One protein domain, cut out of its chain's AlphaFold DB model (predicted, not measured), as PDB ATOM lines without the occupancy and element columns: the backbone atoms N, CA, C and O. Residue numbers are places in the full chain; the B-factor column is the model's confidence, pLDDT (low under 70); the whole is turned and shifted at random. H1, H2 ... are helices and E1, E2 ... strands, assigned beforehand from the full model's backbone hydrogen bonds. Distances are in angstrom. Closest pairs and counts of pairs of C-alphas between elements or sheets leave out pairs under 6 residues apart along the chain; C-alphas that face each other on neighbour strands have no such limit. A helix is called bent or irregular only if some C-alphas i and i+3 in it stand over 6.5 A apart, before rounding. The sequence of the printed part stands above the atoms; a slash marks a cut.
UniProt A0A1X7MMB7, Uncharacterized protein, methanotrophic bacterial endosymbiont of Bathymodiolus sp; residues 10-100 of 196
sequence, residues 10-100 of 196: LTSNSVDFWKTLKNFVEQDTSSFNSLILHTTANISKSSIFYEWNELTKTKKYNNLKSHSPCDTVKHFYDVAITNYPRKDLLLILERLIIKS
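What this domain is: This is residues 10 to 100 of the 196 residues of an uncharacterized protein of methanotrophic bacterial endosymbiont of Bathymodiolus sp (UniProt A0A1X7MMB7). A small ribbon of two parallel strands, E1 and E2, has helix H1 running over it, mainly over E1, and H3 packs on H1 from the side away from the ribbon. H4 leads straight into E2, with H2 packed across H4, and the unnamed stretch of residues 39 to 56 makes a long loop from E1 to H2. The printed part has 91 residues with four named helices and two named strands, in the order H1, E1, H2, H3, H4, E2, and its class is mostly helix. The whole is compact, with a radius of gyration of the C-alphas of 12.0 A, and rounded, spanning 31 by 26 by 21 A.

How they stand to each other: The sheet pairs E1, residues 35 to 38, with E2, residues 96 to 99; they are parallel, with 21 degrees between their directions. N 97 and O 35 are 2.8 A apart and N 37 and O 97 are 2.9 A apart, both within hydrogen-bond range. The closest C-alphas of E1 and H1, residues 15 to 26, are those of Leu 37 and Phe 17, 7.6 A apart. H3, residues 71 to 82, touches H1 at a shallow tilt of 29 degrees, the same way, closest at the C-alphas of Lys 22 and Ala 80, 5.1 A apart. H4, residues 86 to 95, only just touches H1, with 3 pairs of C-alphas within 8 A, made by residues 24 to 25 of H1 alone; the closest are those of Val 25 and Leu 89, 7.1 A apart. H2, residues 57 to 65, touches H4 at a steep tilt of 65 degrees, opposite ways, closest at the C-alphas of Lys 57 and Glu 94, 4.9 A apart. H1 and H2 are apart. E1, the helices H2, H3 and H4, and E2 form a strand-helix-strand unit, two parallel neighbour strands with helices between them along the chain. Every O i to N i+4 pair is within hydrogen-bond range in H1 and H2, against 6 of 8 in H3 and 4 of 6 in H4.

Where its parts are: H1 begins at C-alpha 15 (12.056, 44.932, -14.793) and is 16.5 A long. E1 is 9.6 A long and H2 12.1 A. H3, 14.6 A long, is irregular: C-alphas 72 and 75 are 7.5 A apart. H4 is also 14.6 A long. E2, 10.0 A long, ends at C-alpha 99 (5.619, 38.230, -28.238).

The domain as a whole: The two C-alphas farthest apart are those of Ser 31 and Ser 46, 33.2 A. The printed part has no cut. The link from E1 to H2 is long, with 18 residues. The mean pLDDT of the printed part is 95.6, and no printed residue is under 70.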
ATOM      1  N   LEU A  10       4.924  37.903 -17.147       92.88
ATOM      2  CA  LEU A  10       5.207  39.305 -17.396       92.88
ATOM      3  C   LEU A  10       4.226  40.142 -16.563       92.88
ATOM      4  O   LEU A  10       3.090  40.413 -16.965       92.88
ATOM      5  N   THR A  11       4.649  40.483 -15.350       93.31
ATOM      6  CA  THR A  11       3.879  41.294 -14.405       93.31
ATOM      7  C   THR A  11       4.042  42.774 -14.720       93.31
ATOM      8  O   THR A  11       5.022  43.181 -15.338       93.31
ATOM      9  N   SER A  12       3.137  43.616 -14.224       94.94
ATOM     10  CA  SER A  12       3.213  45.072 -14.409       94.94
ATOM     11  C   SER A  12       4.525  45.695 -13.895       94.94
ATOM     12  O   SER A  12       4.924  46.762 -14.349       94.94
ATOM     13  N   ASN A  13       5.240  45.013 -12.989       94.31
ATOM     14  CA  ASN A  13       6.551  45.415 -12.464       94.31
ATOM     15  C   ASN A  13       7.721  44.586 -13.033       94.31
ATOM     16  O   ASN A  13       8.805  44.557 -12.453       94.31
ATOM     17  N   SER A  14       7.544  43.898 -14.164       94.69
ATOM     18  CA  SER A  14       8.636  43.172 -14.816       94.69
ATOM     19  C   SER A  14       9.744  44.130 -15.261       94.69
ATOM     20  O   SER A  14       9.598  44.876 -16.229       94.69
ATOM     21  N   VAL A  15      10.883  44.069 -14.567       94.31
ATOM     22  CA  VAL A  15      12.056  44.932 -14.793       94.31
ATOM     23  C   VAL A  15      12.518  44.914 -16.251       94.31
ATOM     24  O   VAL A  15      12.871  45.958 -16.795       94.31
ATOM     25  N   ASP A  16      12.495  43.748 -16.898       92.00
ATOM     26  CA  ASP A  16      12.975  43.599 -18.273       92.00
ATOM     27  C   ASP A  16      12.094  44.355 -19.285       92.00
ATOM     28  O   ASP A  16      12.624  44.919 -20.243       92.00
ATOM     29  N   PHE A  17      10.779  44.469 -19.042       96.31
ATOM     30  CA  PHE A  17       9.900  45.320 -19.857       96.31
ATOM     31  C   PHE A  17      10.292  46.791 -19.712       96.31
ATOM     32  O   PHE A  17      10.533  47.468 -20.709       96.31
ATOM     33  N   TRP A  18      10.406  47.280 -18.475       97.44
ATOM     34  CA  TRP A  18      10.675  48.694 -18.215       97.44
ATOM     35  C   TRP A  18      12.054  49.131 -18.710       97.44
ATOM     36  O   TRP A  18      12.173  50.192 -19.314       97.44
ATOM     37  N   LYS A  19      13.080  48.287 -18.555       96.38
ATOM     38  CA  LYS A  19      14.398  48.511 -19.171       96.38
ATOM     39  C   LYS A  19      14.321  48.570 -20.693       96.38
ATOM     40  O   LYS A  19      14.965  49.417 -21.304       96.38
ATOM     41  N   THR A  20      13.536  47.687 -21.302       95.94
ATOM     42  CA  THR A  20      13.359  47.657 -22.758       95.94
ATOM     43  C   THR A  20      12.672  48.929 -23.254       95.94
ATOM     44  O   THR A  20      13.159  49.561 -24.186       95.94
ATOM     45  N   LEU A  21      11.590  49.355 -22.595       97.62
ATOM     46  CA  LEU A  21      10.898  50.595 -22.940       97.62
ATOM     47  C   LEU A  21      11.808  51.819 -22.757       97.62
ATOM     48  O   LEU A  21      11.859  52.669 -23.641       97.62
ATOM     49  N   LYS A  22      12.573  51.867 -21.658       97.25
ATOM     50  CA  LYS A  22      13.593  52.893 -21.399       97.25
ATOM     51  C   LYS A  22      14.616  52.977 -22.542       97.25
ATOM     52  O   LYS A  22      14.897  54.057 -23.042       97.25
ATOM     53  N   ASN A  23      15.108  51.836 -23.025       95.75
ATOM     54  CA  ASN A  23      16.026  51.811 -24.166       95.75
ATOM     55  C   ASN A  23      15.373  52.344 -25.452       95.75
ATOM     56  O   ASN A  23      16.031  53.040 -26.217       95.75
ATOM     57  N   PHE A  24      14.094  52.044 -25.699       95.31
ATOM     58  CA  PHE A  24      13.392  52.536 -26.888       95.31
ATOM     59  C   PHE A  24      13.131  54.041 -26.876       95.31
ATOM     60  O   PHE A  24      13.059  54.627 -27.953       95.31
ATOM     61  N   VAL A  25      12.981  54.655 -25.698       95.75
ATOM     62  CA  VAL A  25      12.825  56.115 -25.587       95.75
ATOM     63  C   VAL A  25      14.162  56.858 -25.675       95.75
ATOM     64  O   VAL A  25      14.192  57.985 -26.158       95.75
ATOM     65  N   GLU A  26      15.263  56.242 -25.233       94.62
ATOM     66  CA  GLU A  26      16.603  56.854 -25.245       94.62
ATOM     67  C   GLU A  26      17.335  56.700 -26.585       94.62
ATOM     68  O   GLU A  26      18.214  57.501 -26.900       94.62
ATOM     69  N   GLN A  27      17.016  55.665 -27.365       91.56
ATOM     70  CA  GLN A  27      17.684  55.371 -28.633       91.56
ATOM     71  C   GLN A  27      16.848  55.826 -29.828       91.56
ATOM     72  O   GLN A  27      15.617  55.785 -29.800       91.56
ATOM     73  N   ASP A  28      17.518  56.187 -30.924       88.31
ATOM     74  CA  ASP A  28      16.829  56.437 -32.187       88.31
ATOM     75  C   ASP A  28      16.268  55.123 -32.745       88.31
ATOM     76  O   ASP A  28      16.989  54.250 -33.233       88.31
ATOM     77  N   THR A  29      14.948  54.986 -32.646       90.50
ATOM     78  CA  THR A  29      14.203  53.837 -33.155       90.50
ATOM     79  C   THR A  29      13.464  54.137 -34.458       90.50
ATOM     80  O   THR A  29      12.659  53.318 -34.908       90.50
ATOM     81  N   SER A  30      13.683  55.302 -35.073       88.75
ATOM     82  CA  SER A  30      12.911  55.782 -36.230       88.75
ATOM     83  C   SER A  30      12.985  54.846 -37.439       88.75
ATOM     84  O   SER A  30      11.980  54.646 -38.117       88.75
ATOM     85  N   SER A  31      14.126  54.184 -37.655       89.50
ATOM     86  CA  SER A  31      14.329  53.262 -38.779       89.50
ATOM     87  C   SER A  31      13.628  51.905 -38.637       89.50
ATOM     88  O   SER A  31      13.666  51.104 -39.570       89.50
ATOM     89  N   PHE A  32      13.051  51.586 -37.474       90.38
ATOM     90  CA  PHE A  32      12.424  50.286 -37.233       90.38
ATOM     91  C   PHE A  32      10.913  50.329 -37.475       90.38
ATOM     92  O   PHE A  32      10.191  51.127 -36.876       90.38
ATOM     93  N   ASN A  33      10.412  49.389 -38.276       93.12
ATOM     94  CA  ASN A  33       8.972  49.231 -38.504       93.12
ATOM     95  C   ASN A  33       8.242  48.680 -37.270       93.12
ATOM     96  O   ASN A  33       7.048  48.906 -37.089       93.12
ATOM     97  N   SER A  34       8.940  47.928 -36.416       95.31
ATOM     98  CA  SER A  34       8.370  47.319 -35.215       95.31
ATOM     99  C   SER A  34       9.426  47.171 -34.127       95.31
ATOM    100  O   SER A  34      10.592  46.904 -34.413       95.31
ATOM    101  N   LEU A  35       8.993  47.305 -32.877       96.12
ATOM    102  CA  LEU A  35       9.797  47.124 -31.674       96.12
ATOM    103  C   LEU A  35       9.233  45.920 -30.928       96.12
ATOM    104  O   LEU A  35       8.109  45.964 -30.439       96.12
ATOM    105  N   ILE A  36       9.967  44.812 -30.896       95.50
ATOM    106  CA  ILE A  36       9.427  43.533 -30.423       95.50
ATOM    107  C   ILE A  36      10.097  43.149 -29.108       95.50
ATOM    108  O   ILE A  36      11.294  42.870 -29.079       95.50
ATOM    109  N   LEU A  37       9.310  43.066 -28.034       95.00
ATOM    110  CA  LEU A  37       9.720  42.384 -26.811       95.00
ATOM    111  C   LEU A  37       9.400  40.895 -26.950       95.00
ATOM    112  O   LEU A  37       8.235  40.497 -26.945       95.00
ATOM    113  N   HIS A  38      10.438  40.078 -27.076       92.50
ATOM    114  CA  HIS A  38      10.321  38.626 -27.171       92.50
ATOM    115  C   HIS A  38      10.596  37.993 -25.806       92.50
ATOM    116  O   HIS A  38      11.681  38.176 -25.254       92.50
ATOM    117  N   THR A  39       9.634  37.255 -25.246       91.31
ATOM    118  CA  THR A  39       9.759  36.687 -23.896       91.31
ATOM    119  C   THR A  39       9.094  35.320 -23.766       91.31
ATOM    120  O   THR A  39       8.039  35.060 -24.343       91.31
ATOM    121  N   THR A  40       9.703  34.442 -22.967       90.88
ATOM    122  CA  THR A  40       9.117  33.148 -22.582       90.88
ATOM    123  C   THR A  40       8.021  33.298 -21.524       90.88
ATOM    124  O   THR A  40       7.263  32.362 -21.283       90.88
ATOM    125  N   ALA A  41       7.921  34.470 -20.890       92.25
ATOM    126  CA  ALA A  41       6.935  34.731 -19.856       92.25
ATOM    127  C   ALA A  41       5.515  34.828 -20.436       92.25
ATOM    128  O   ALA A  41       5.309  35.389 -21.515       92.25
ATOM    129  N   ASN A  42       4.527  34.324 -19.698       93.31
ATOM    130  CA  ASN A  42       3.110  34.483 -20.035       93.31
ATOM    131  C   ASN A  42       2.588  35.846 -19.572       93.31
ATOM    132  O   ASN A  42       3.149  36.463 -18.672       93.31
ATOM    133  N   ILE A  43       1.483  36.314 -20.148       94.62
ATOM    134  CA  ILE A  43       0.816  37.533 -19.682       94.62
ATOM    135  C   ILE A  43      -0.445  37.142 -18.912       94.62
ATOM    136  O   ILE A  43      -1.367  36.549 -19.466       94.62
ATOM    137  N   SER A  44      -0.484  37.485 -17.625       91.88
ATOM    138  CA  SER A  44      -1.683  37.316 -16.795       91.88
ATOM    139  C   SER A  44      -2.759  38.336 -17.174       91.88
ATOM    140  O   SER A  44      -2.432  39.480 -17.486       91.88
ATOM    141  N   LYS A  45      -4.040  37.969 -17.023       92.62
ATOM    142  CA  LYS A  45      -5.190  38.887 -17.158       92.62
ATOM    143  C   LYS A  45      -5.123  40.097 -16.224       92.62
ATOM    144  O   LYS A  45      -5.662  41.147 -16.539       92.62
ATOM    145  N   SER A  46      -4.455  39.949 -15.080       91.69
ATOM    146  CA  SER A  46      -4.244  41.029 -14.110       91.69
ATOM    147  C   SER A  46      -3.091  41.974 -14.466       91.69
ATOM    148  O   SER A  46      -2.874  42.964 -13.770       91.69
ATOM    149  N   SER A  47      -2.311  41.666 -15.505       94.50
ATOM    150  CA  SER A  47      -1.178  42.487 -15.931       94.50
ATOM    151  C   SER A  47      -1.643  43.656 -16.796       94.50
ATOM    152  O   SER A  47      -2.531  43.497 -17.633       94.50
ATOM    153  N   ILE A  48      -0.968  44.804 -16.692       96.56
ATOM    154  CA  ILE A  48      -1.195  45.956 -17.590       96.56
ATOM    155  C   ILE A  48      -0.878  45.644 -19.065       96.56
ATOM    156  O   ILE A  48      -1.237  46.416 -19.955       96.56
ATOM    157  N   PHE A  49      -0.201  44.517 -19.316       97.12
ATOM    158  CA  PHE A  49       0.150  44.014 -20.644       97.12
ATOM    159  C   PHE A  49      -0.882  43.044 -21.225       97.12
ATOM    160  O   PHE A  49      -0.669  42.518 -22.318       97.12
ATOM    161  N   TYR A  50      -1.968  42.750 -20.510       96.50
ATOM    162  CA  TYR A  50      -3.001  41.859 -21.026       96.50
ATOM    163  C   TYR A  50      -3.581  42.405 -22.339       96.50
ATOM    164  O   TYR A  50      -3.872  43.595 -22.444       96.50
ATOM    165  N   GLU A  51      -3.666  41.536 -23.354       96.38
ATOM    166  CA  GLU A  51      -4.095  41.877 -24.722       96.38
ATOM    167  C   GLU A  51      -3.319  43.051 -25.353       96.38
ATOM    168  O   GLU A  51      -3.820  43.737 -26.239       96.38
ATOM    169  N   TRP A  52      -2.062  43.274 -24.935       97.75
ATOM    170  CA  TRP A  52      -1.257  44.439 -25.330       97.75
ATOM    171  C   TRP A  52      -1.273  44.742 -26.828       97.75
ATOM    172  O   TRP A  52      -1.375  45.903 -27.220       97.75
ATOM    173  N   ASN A  53      -1.151  43.714 -27.667       97.44
ATOM    174  CA  ASN A  53      -1.045  43.886 -29.115       97.44
ATOM    175  C   ASN A  53      -2.360  44.355 -29.762       97.44
ATOM    176  O   ASN A  53      -2.301  44.975 -30.818       97.44
ATOM    177  N   GLU A  54      -3.498  44.155 -29.095       97.75
ATOM    178  CA  GLU A  54      -4.825  44.599 -29.546       97.75
ATOM    179  C   GLU A  54      -5.160  46.021 -29.064       97.75
ATOM    180  O   GLU A  54      -6.104  46.668 -29.525       97.75
ATOM    181  N   LEU A  55      -4.386  46.547 -28.108       98.06
ATOM    182  CA  LEU A  55      -4.594  47.881 -27.564       98.06
ATOM    183  C   LEU A  55      -4.080  48.960 -28.521       98.06
ATOM    184  O   LEU A  55      -2.970  48.903 -29.051       98.06
ATOM    185  N   THR A  56      -4.848  50.043 -28.640       98.31
ATOM    186  CA  THR A  56      -4.380  51.257 -29.315       98.31
ATOM    187  C   THR A  56      -3.233  51.899 -28.530       98.31
ATOM    188  O   THR A  56      -3.159  51.781 -27.305       98.31
ATOM    189  N   LYS A  57      -2.366  52.663 -29.206       98.19
ATOM    190  CA  LYS A  57      -1.256  53.393 -28.562       98.19
ATOM    191  C   LYS A  57      -1.692  54.255 -27.372       98.19
ATOM    192  O   LYS A  57      -1.000  54.307 -26.360       98.19
ATOM    193  N   THR A  58      -2.874  54.868 -27.451       98.31
ATOM    194  CA  THR A  58      -3.443  55.667 -26.356       98.31
ATOM    195  C   THR A  58      -3.861  54.800 -25.170       98.31
ATOM    196  O   THR A  58      -3.567  55.161 -24.035       98.31
ATOM    197  N   LYS A  59      -4.504  53.646 -25.410       98.44
ATOM    198  CA  LYS A  59      -4.847  52.696 -24.337       98.44
ATOM    199  C   LYS A  59      -3.587  52.125 -23.682       98.44
ATOM    200  O   LYS A  59      -3.503  52.129 -22.460       98.44
ATOM    201  N   LYS A  60      -2.580  51.740 -24.481       98.44
ATOM    202  CA  LYS A  60      -1.254  51.327 -23.986       98.44
ATOM    203  C   LYS A  60      -0.661  52.391 -23.062       98.44
ATOM    204  O   LYS A  60      -0.314  52.088 -21.928       98.44
ATOM    205  N   TYR A  61      -0.604  53.646 -23.517       98.50
ATOM    206  CA  TYR A  61      -0.093  54.761 -22.715       98.50
ATOM    207  C   TYR A  61      -0.856  54.927 -21.399       98.50
ATOM    208  O   TYR A  61      -0.229  55.056 -20.352       98.50
ATOM    209  N   ASN A  62      -2.189  54.903 -21.435       98.06
ATOM    210  CA  ASN A  62      -3.006  55.071 -20.235       98.06
ATOM    211  C   ASN A  62      -2.745  53.954 -19.218       98.06
ATOM    212  O   ASN A  62      -2.512  54.267 -18.055       98.06
ATOM    213  N   ASN A  63      -2.693  52.691 -19.660       97.75
ATOM    214  CA  ASN A  63      -2.369  51.550 -18.799       97.75
ATOM    215  C   ASN A  63      -0.989  51.707 -18.142       97.75
ATOM    216  O   ASN A  63      -0.845  51.459 -16.944       97.75
ATOM    217  N   LEU A  64       0.019  52.141 -18.915       97.69
ATOM    218  CA  LEU A  64       1.352  52.421 -18.379       97.69
ATOM    219  C   LEU A  64       1.310  53.576 -17.375       97.69
ATOM    220  O   LEU A  64       1.866  53.449 -16.296       97.69
ATOM    221  N   LYS A  65       0.630  54.682 -17.693       97.12
ATOM    222  CA  LYS A  65       0.594  55.881 -16.843       97.12
ATOM    223  C   LYS A  65      -0.177  55.675 -15.536       97.12
ATOM    224  O   LYS A  65       0.138  56.327 -14.547       97.12
ATOM    225  N   SER A  66      -1.181  54.795 -15.532       95.56
ATOM    226  CA  SER A  66      -1.948  54.432 -14.333       95.56
ATOM    227  C   SER A  66      -1.230  53.436 -13.422       95.56
ATOM    228  O   SER A  66      -1.697  53.173 -12.316       95.56
ATOM    229  N   HIS A  67      -0.131  52.838 -13.884       95.44
ATOM    230  CA  HIS A  67       0.633  51.876 -13.100       95.44
ATOM    231  C   HIS A  67       1.412  52.574 -11.981       95.44
ATOM    232  O   HIS A  67       2.041  53.607 -12.203       95.44
ATOM    233  N   SER A  68       1.419  51.972 -10.791       95.69
ATOM    234  CA  SER A  68       2.266  52.409  -9.678       95.69
ATOM    235  C   SER A  68       3.565  51.587  -9.677       95.69
ATOM    236  O   SER A  68       3.524  50.393  -9.350       95.69
ATOM    237  N   PRO A  69       4.710  52.167 -10.092       95.25
ATOM    238  CA  PRO A  69       5.969  51.435 -10.171       95.25
ATOM    239  C   PRO A  69       6.501  51.105  -8.774       95.25
ATOM    240  O   PRO A  69       6.533  51.964  -7.895       95.25
ATOM    241  N   CYS A  70       6.986  49.877  -8.579       94.81
ATOM    242  CA  CYS A  70       7.791  49.567  -7.398       94.81
ATOM    243  C   CYS A  70       9.211  50.145  -7.525       94.81
ATOM    244  O   CYS A  70       9.661  50.504  -8.617       94.81
ATOM    245  N   ASP A  71       9.951  50.184  -6.415       95.69
ATOM    246  CA  ASP A  71      11.272  50.827  -6.346       95.69
ATOM    247  C   ASP A  71      12.270  50.295  -7.382       95.69
ATOM    248  O   ASP A  71      13.063  51.053  -7.938       95.69
ATOM    249  N   THR A  72      12.196  49.003  -7.715       94.94
ATOM    250  CA  THR A  72      13.115  48.369  -8.674       94.94
ATOM    251  C   THR A  72      12.886  48.796 -10.123       94.94
ATOM    252  O   THR A  72      13.803  48.678 -10.939       94.94
ATOM    253  N   VAL A  73      11.690  49.294 -10.463       96.31
ATOM    254  CA  VAL A  73      11.354  49.752 -11.822       96.31
ATOM    255  C   VAL A  73      11.151  51.258 -11.925       96.31
ATOM    256  O   VAL A  73      11.166  51.786 -13.035       96.31
ATOM    257  N   LYS A  74      11.016  51.956 -10.791       97.06
ATOM    258  CA  LYS A  74      10.707  53.387 -10.709       97.06
ATOM    259  C   LYS A  74      11.610  54.256 -11.576       97.06
ATOM    260  O   LYS A  74      11.109  55.041 -12.366       97.06
ATOM    261  N   HIS A  75      12.926  54.052 -11.523       97.06
ATOM    262  CA  HIS A  75      13.851  54.825 -12.355       97.06
ATOM    263  C   HIS A  75      13.578  54.657 -13.864       97.06
ATOM    264  O   HIS A  75      13.559  55.636 -14.605       97.06
ATOM    265  N   PHE A  76      13.324  53.429 -14.329       97.81
ATOM    266  CA  PHE A  76      13.012  53.169 -15.739       97.81
ATOM    267  C   PHE A  76      11.648  53.739 -16.132       97.81
ATOM    268  O   PHE A  76      11.498  54.283 -17.225       97.81
ATOM    269  N   TYR A  77      10.670  53.629 -15.231       97.94
ATOM    270  CA  TYR A  77       9.352  54.232 -15.387       97.94
ATOM    271  C   TYR A  77       9.451  55.751 -15.532       97.94
ATOM    272  O   TYR A  77       8.875  56.315 -16.458       97.94
ATOM    273  N   ASP A  78      10.212  56.416 -14.664       97.69
ATOM    274  CA  ASP A  78      10.334  57.870 -14.679       97.69
ATOM    275  C   ASP A  78      10.978  58.361 -15.972       97.69
ATOM    276  O   ASP A  78      10.470  59.298 -16.584       97.69
ATOM    277  N   VAL A  79      12.025  57.682 -16.448       97.69
ATOM    278  CA  VAL A  79      12.644  57.989 -17.746       97.69
ATOM    279  C   VAL A  79      11.657  57.797 -18.898       97.69
ATOM    280  O   VAL A  79      11.574  58.658 -19.762       97.69
ATOM    281  N   ALA A  80      10.900  56.696 -18.917       96.94
ATOM    282  CA  ALA A  80      10.054  56.347 -20.057       96.94
ATOM    283  C   ALA A  80       8.671  57.017 -20.071       96.94
ATOM    284  O   ALA A  80       8.108  57.200 -21.147       96.94
ATOM    285  N   ILE A  81       8.100  57.339 -18.906       97.50
ATOM    286  CA  ILE A  81       6.693  57.748 -18.749       97.50
ATOM    287  C   ILE A  81       6.550  59.128 -18.105       97.50
ATOM    288  O   ILE A  81       5.673  59.899 -18.500       97.50
ATOM    289  N   THR A  82       7.343  59.441 -17.078       96.44
ATOM    290  CA  THR A  82       7.231  60.721 -16.355       96.44
ATOM    291  C   THR A  82       7.946  61.841 -17.105       96.44
ATOM    292  O   THR A  82       7.372  62.911 -17.288       96.44
ATOM    293  N   ASN A  83       9.159  61.570 -17.586       96.81
ATOM    294  CA  ASN A  83      10.085  62.564 -18.127       96.81
ATOM    295  C   ASN A  83      10.176  62.549 -19.660       96.81
ATOM    296  O   ASN A  83      10.996  63.268 -20.226       96.81
ATOM    297  N   TYR A  84       9.356  61.742 -20.337       96.81
ATOM    298  CA  TYR A  84       9.383  61.616 -21.793       96.81
ATOM    299  C   TYR A  84       8.122  62.206 -22.440       96.81
ATOM    300  O   TYR A  84       7.013  61.978 -21.940       96.81
ATOM    301  N   PRO A  85       8.238  62.945 -23.562       96.94
ATOM    302  CA  PRO A  85       7.084  63.539 -24.220       96.94
ATOM    303  C   PRO A  85       6.058  62.488 -24.655       96.94
ATOM    304  O   PRO A  85       6.350  61.563 -25.416       96.94
ATOM    305  N   ARG A  86       4.800  62.673 -24.237       97.06
ATOM    306  CA  ARG A  86       3.693  61.766 -24.592       97.06
ATOM    307  C   ARG A  86       3.577  61.554 -26.102       97.06
ATOM    308  O   ARG A  86       3.333  60.432 -26.531       97.06
ATOM    309  N   LYS A  87       3.713  62.620 -26.901       97.06
ATOM    310  CA  LYS A  87       3.580  62.560 -28.366       97.06
ATOM    311  C   LYS A  87       4.559  61.548 -28.968       97.06
ATOM    312  O   LYS A  87       4.140  60.716 -29.769       97.06
ATOM    313  N   ASP A  88       5.807  61.583 -28.521       96.50
ATOM    314  CA  ASP A  88       6.875  60.728 -29.038       96.50
ATOM    315  C   ASP A  88       6.738  59.302 -28.493       96.50
ATOM    316  O   ASP A  88       6.881  58.326 -29.233       96.50
ATOM    317  N   LEU A  89       6.321  59.160 -27.229       97.69
ATOM    318  CA  LEU A  89       6.043  57.851 -26.639       97.69
ATOM    319  C   LEU A  89       4.947  57.105 -27.400       97.69
ATOM    320  O   LEU A  89       5.052  55.900 -27.614       97.69
ATOM    321  N   LEU A  90       3.893  57.801 -27.833       98.06
ATOM    322  CA  LEU A  90       2.811  57.174 -28.590       98.06
ATOM    323  C   LEU A  90       3.313  56.552 -29.903       98.06
ATOM    324  O   LEU A  90       2.818  55.487 -30.267       98.06
ATOM    325  N   LEU A  91       4.309  57.151 -30.570       96.69
ATOM    326  CA  LEU A  91       4.928  56.597 -31.786       96.69
ATOM    327  C   LEU A  91       5.736  55.321 -31.500       96.69
ATOM    328  O   LEU A  91       5.804  54.407 -32.327       96.69
ATOM    329  N   ILE A  92       6.351  55.234 -30.319       97.69
ATOM    330  CA  ILE A  92       7.033  54.022 -29.849       97.69
ATOM    331  C   ILE A  92       6.000  52.938 -29.514       97.69
ATOM    332  O   ILE A  92       6.112  51.811 -29.991       97.69
ATOM    333  N   LEU A  93       4.955  53.274 -28.749       97.94
ATOM    334  CA  LEU A  93       3.923  52.325 -28.305       97.94
ATOM    335  C   LEU A  93       3.066  51.770 -29.451       97.94
ATOM    336  O   LEU A  93       2.571  50.643 -29.365       97.94
ATOM    337  N   GLU A  94       2.901  52.538 -30.526       97.38
ATOM    338  CA  GLU A  94       2.267  52.093 -31.771       97.38
ATOM    339  C   GLU A  94       3.019  50.923 -32.408       97.38
ATOM    340  O   GLU A  94       2.399  49.964 -32.859       97.38
ATOM    341  N   ARG A  95       4.354  50.963 -32.369       97.31
ATOM    342  CA  ARG A  95       5.238  49.951 -32.961       97.31
ATOM    343  C   ARG A  95       5.648  48.853 -31.976       97.31
ATOM    344  O   ARG A  95       6.246  47.863 -32.396       97.31
ATOM    345  N   LEU A  96       5.351  49.021 -30.682       97.81
ATOM    346  CA  LEU A  96       5.722  48.089 -29.618       97.81
ATOM    347  C   LEU A  96       4.780  46.882 -29.551       97.81
ATOM    348  O   LEU A  96       3.613  47.004 -29.154       97.81
ATOM    349  N   ILE A  97       5.337  45.714 -29.858       97.75
ATOM    350  CA  ILE A  97       4.682  44.404 -29.863       97.75
ATOM    351  C   ILE A  97       5.303  43.532 -28.771       97.75
ATOM    352  O   ILE A  97       6.526  43.465 -28.639       97.75
ATOM    353  N   ILE A  98       4.469  42.815 -28.019       97.12
ATOM    354  CA  ILE A  98       4.924  41.805 -27.061       97.12
ATOM    355  C   ILE A  98       4.636  40.422 -27.643       97.12
ATOM    356  O   ILE A  98       3.481  40.041 -27.830       97.12
ATOM    357  N   LYS A  99       5.696  39.662 -27.926       95.75
ATOM    358  CA  LYS A  99       5.619  38.230 -28.238       95.75
ATOM    359  C   LYS A  99       5.896  37.455 -26.955       95.75
ATOM    360  O   LYS A  99       7.050  37.174 -26.635       95.75
ATOM    361  N   SER A 100       4.835  37.188 -26.199       93.88
ATOM    362  CA  SER A 100       4.869  36.421 -24.950       93.88
ATOM    363  C   SER A 100       4.763  34.919 -25.196       93.88
ATOM    364  O   SER A 100       4.528  34.490 -26.327       93.88
TER     365      SER A 100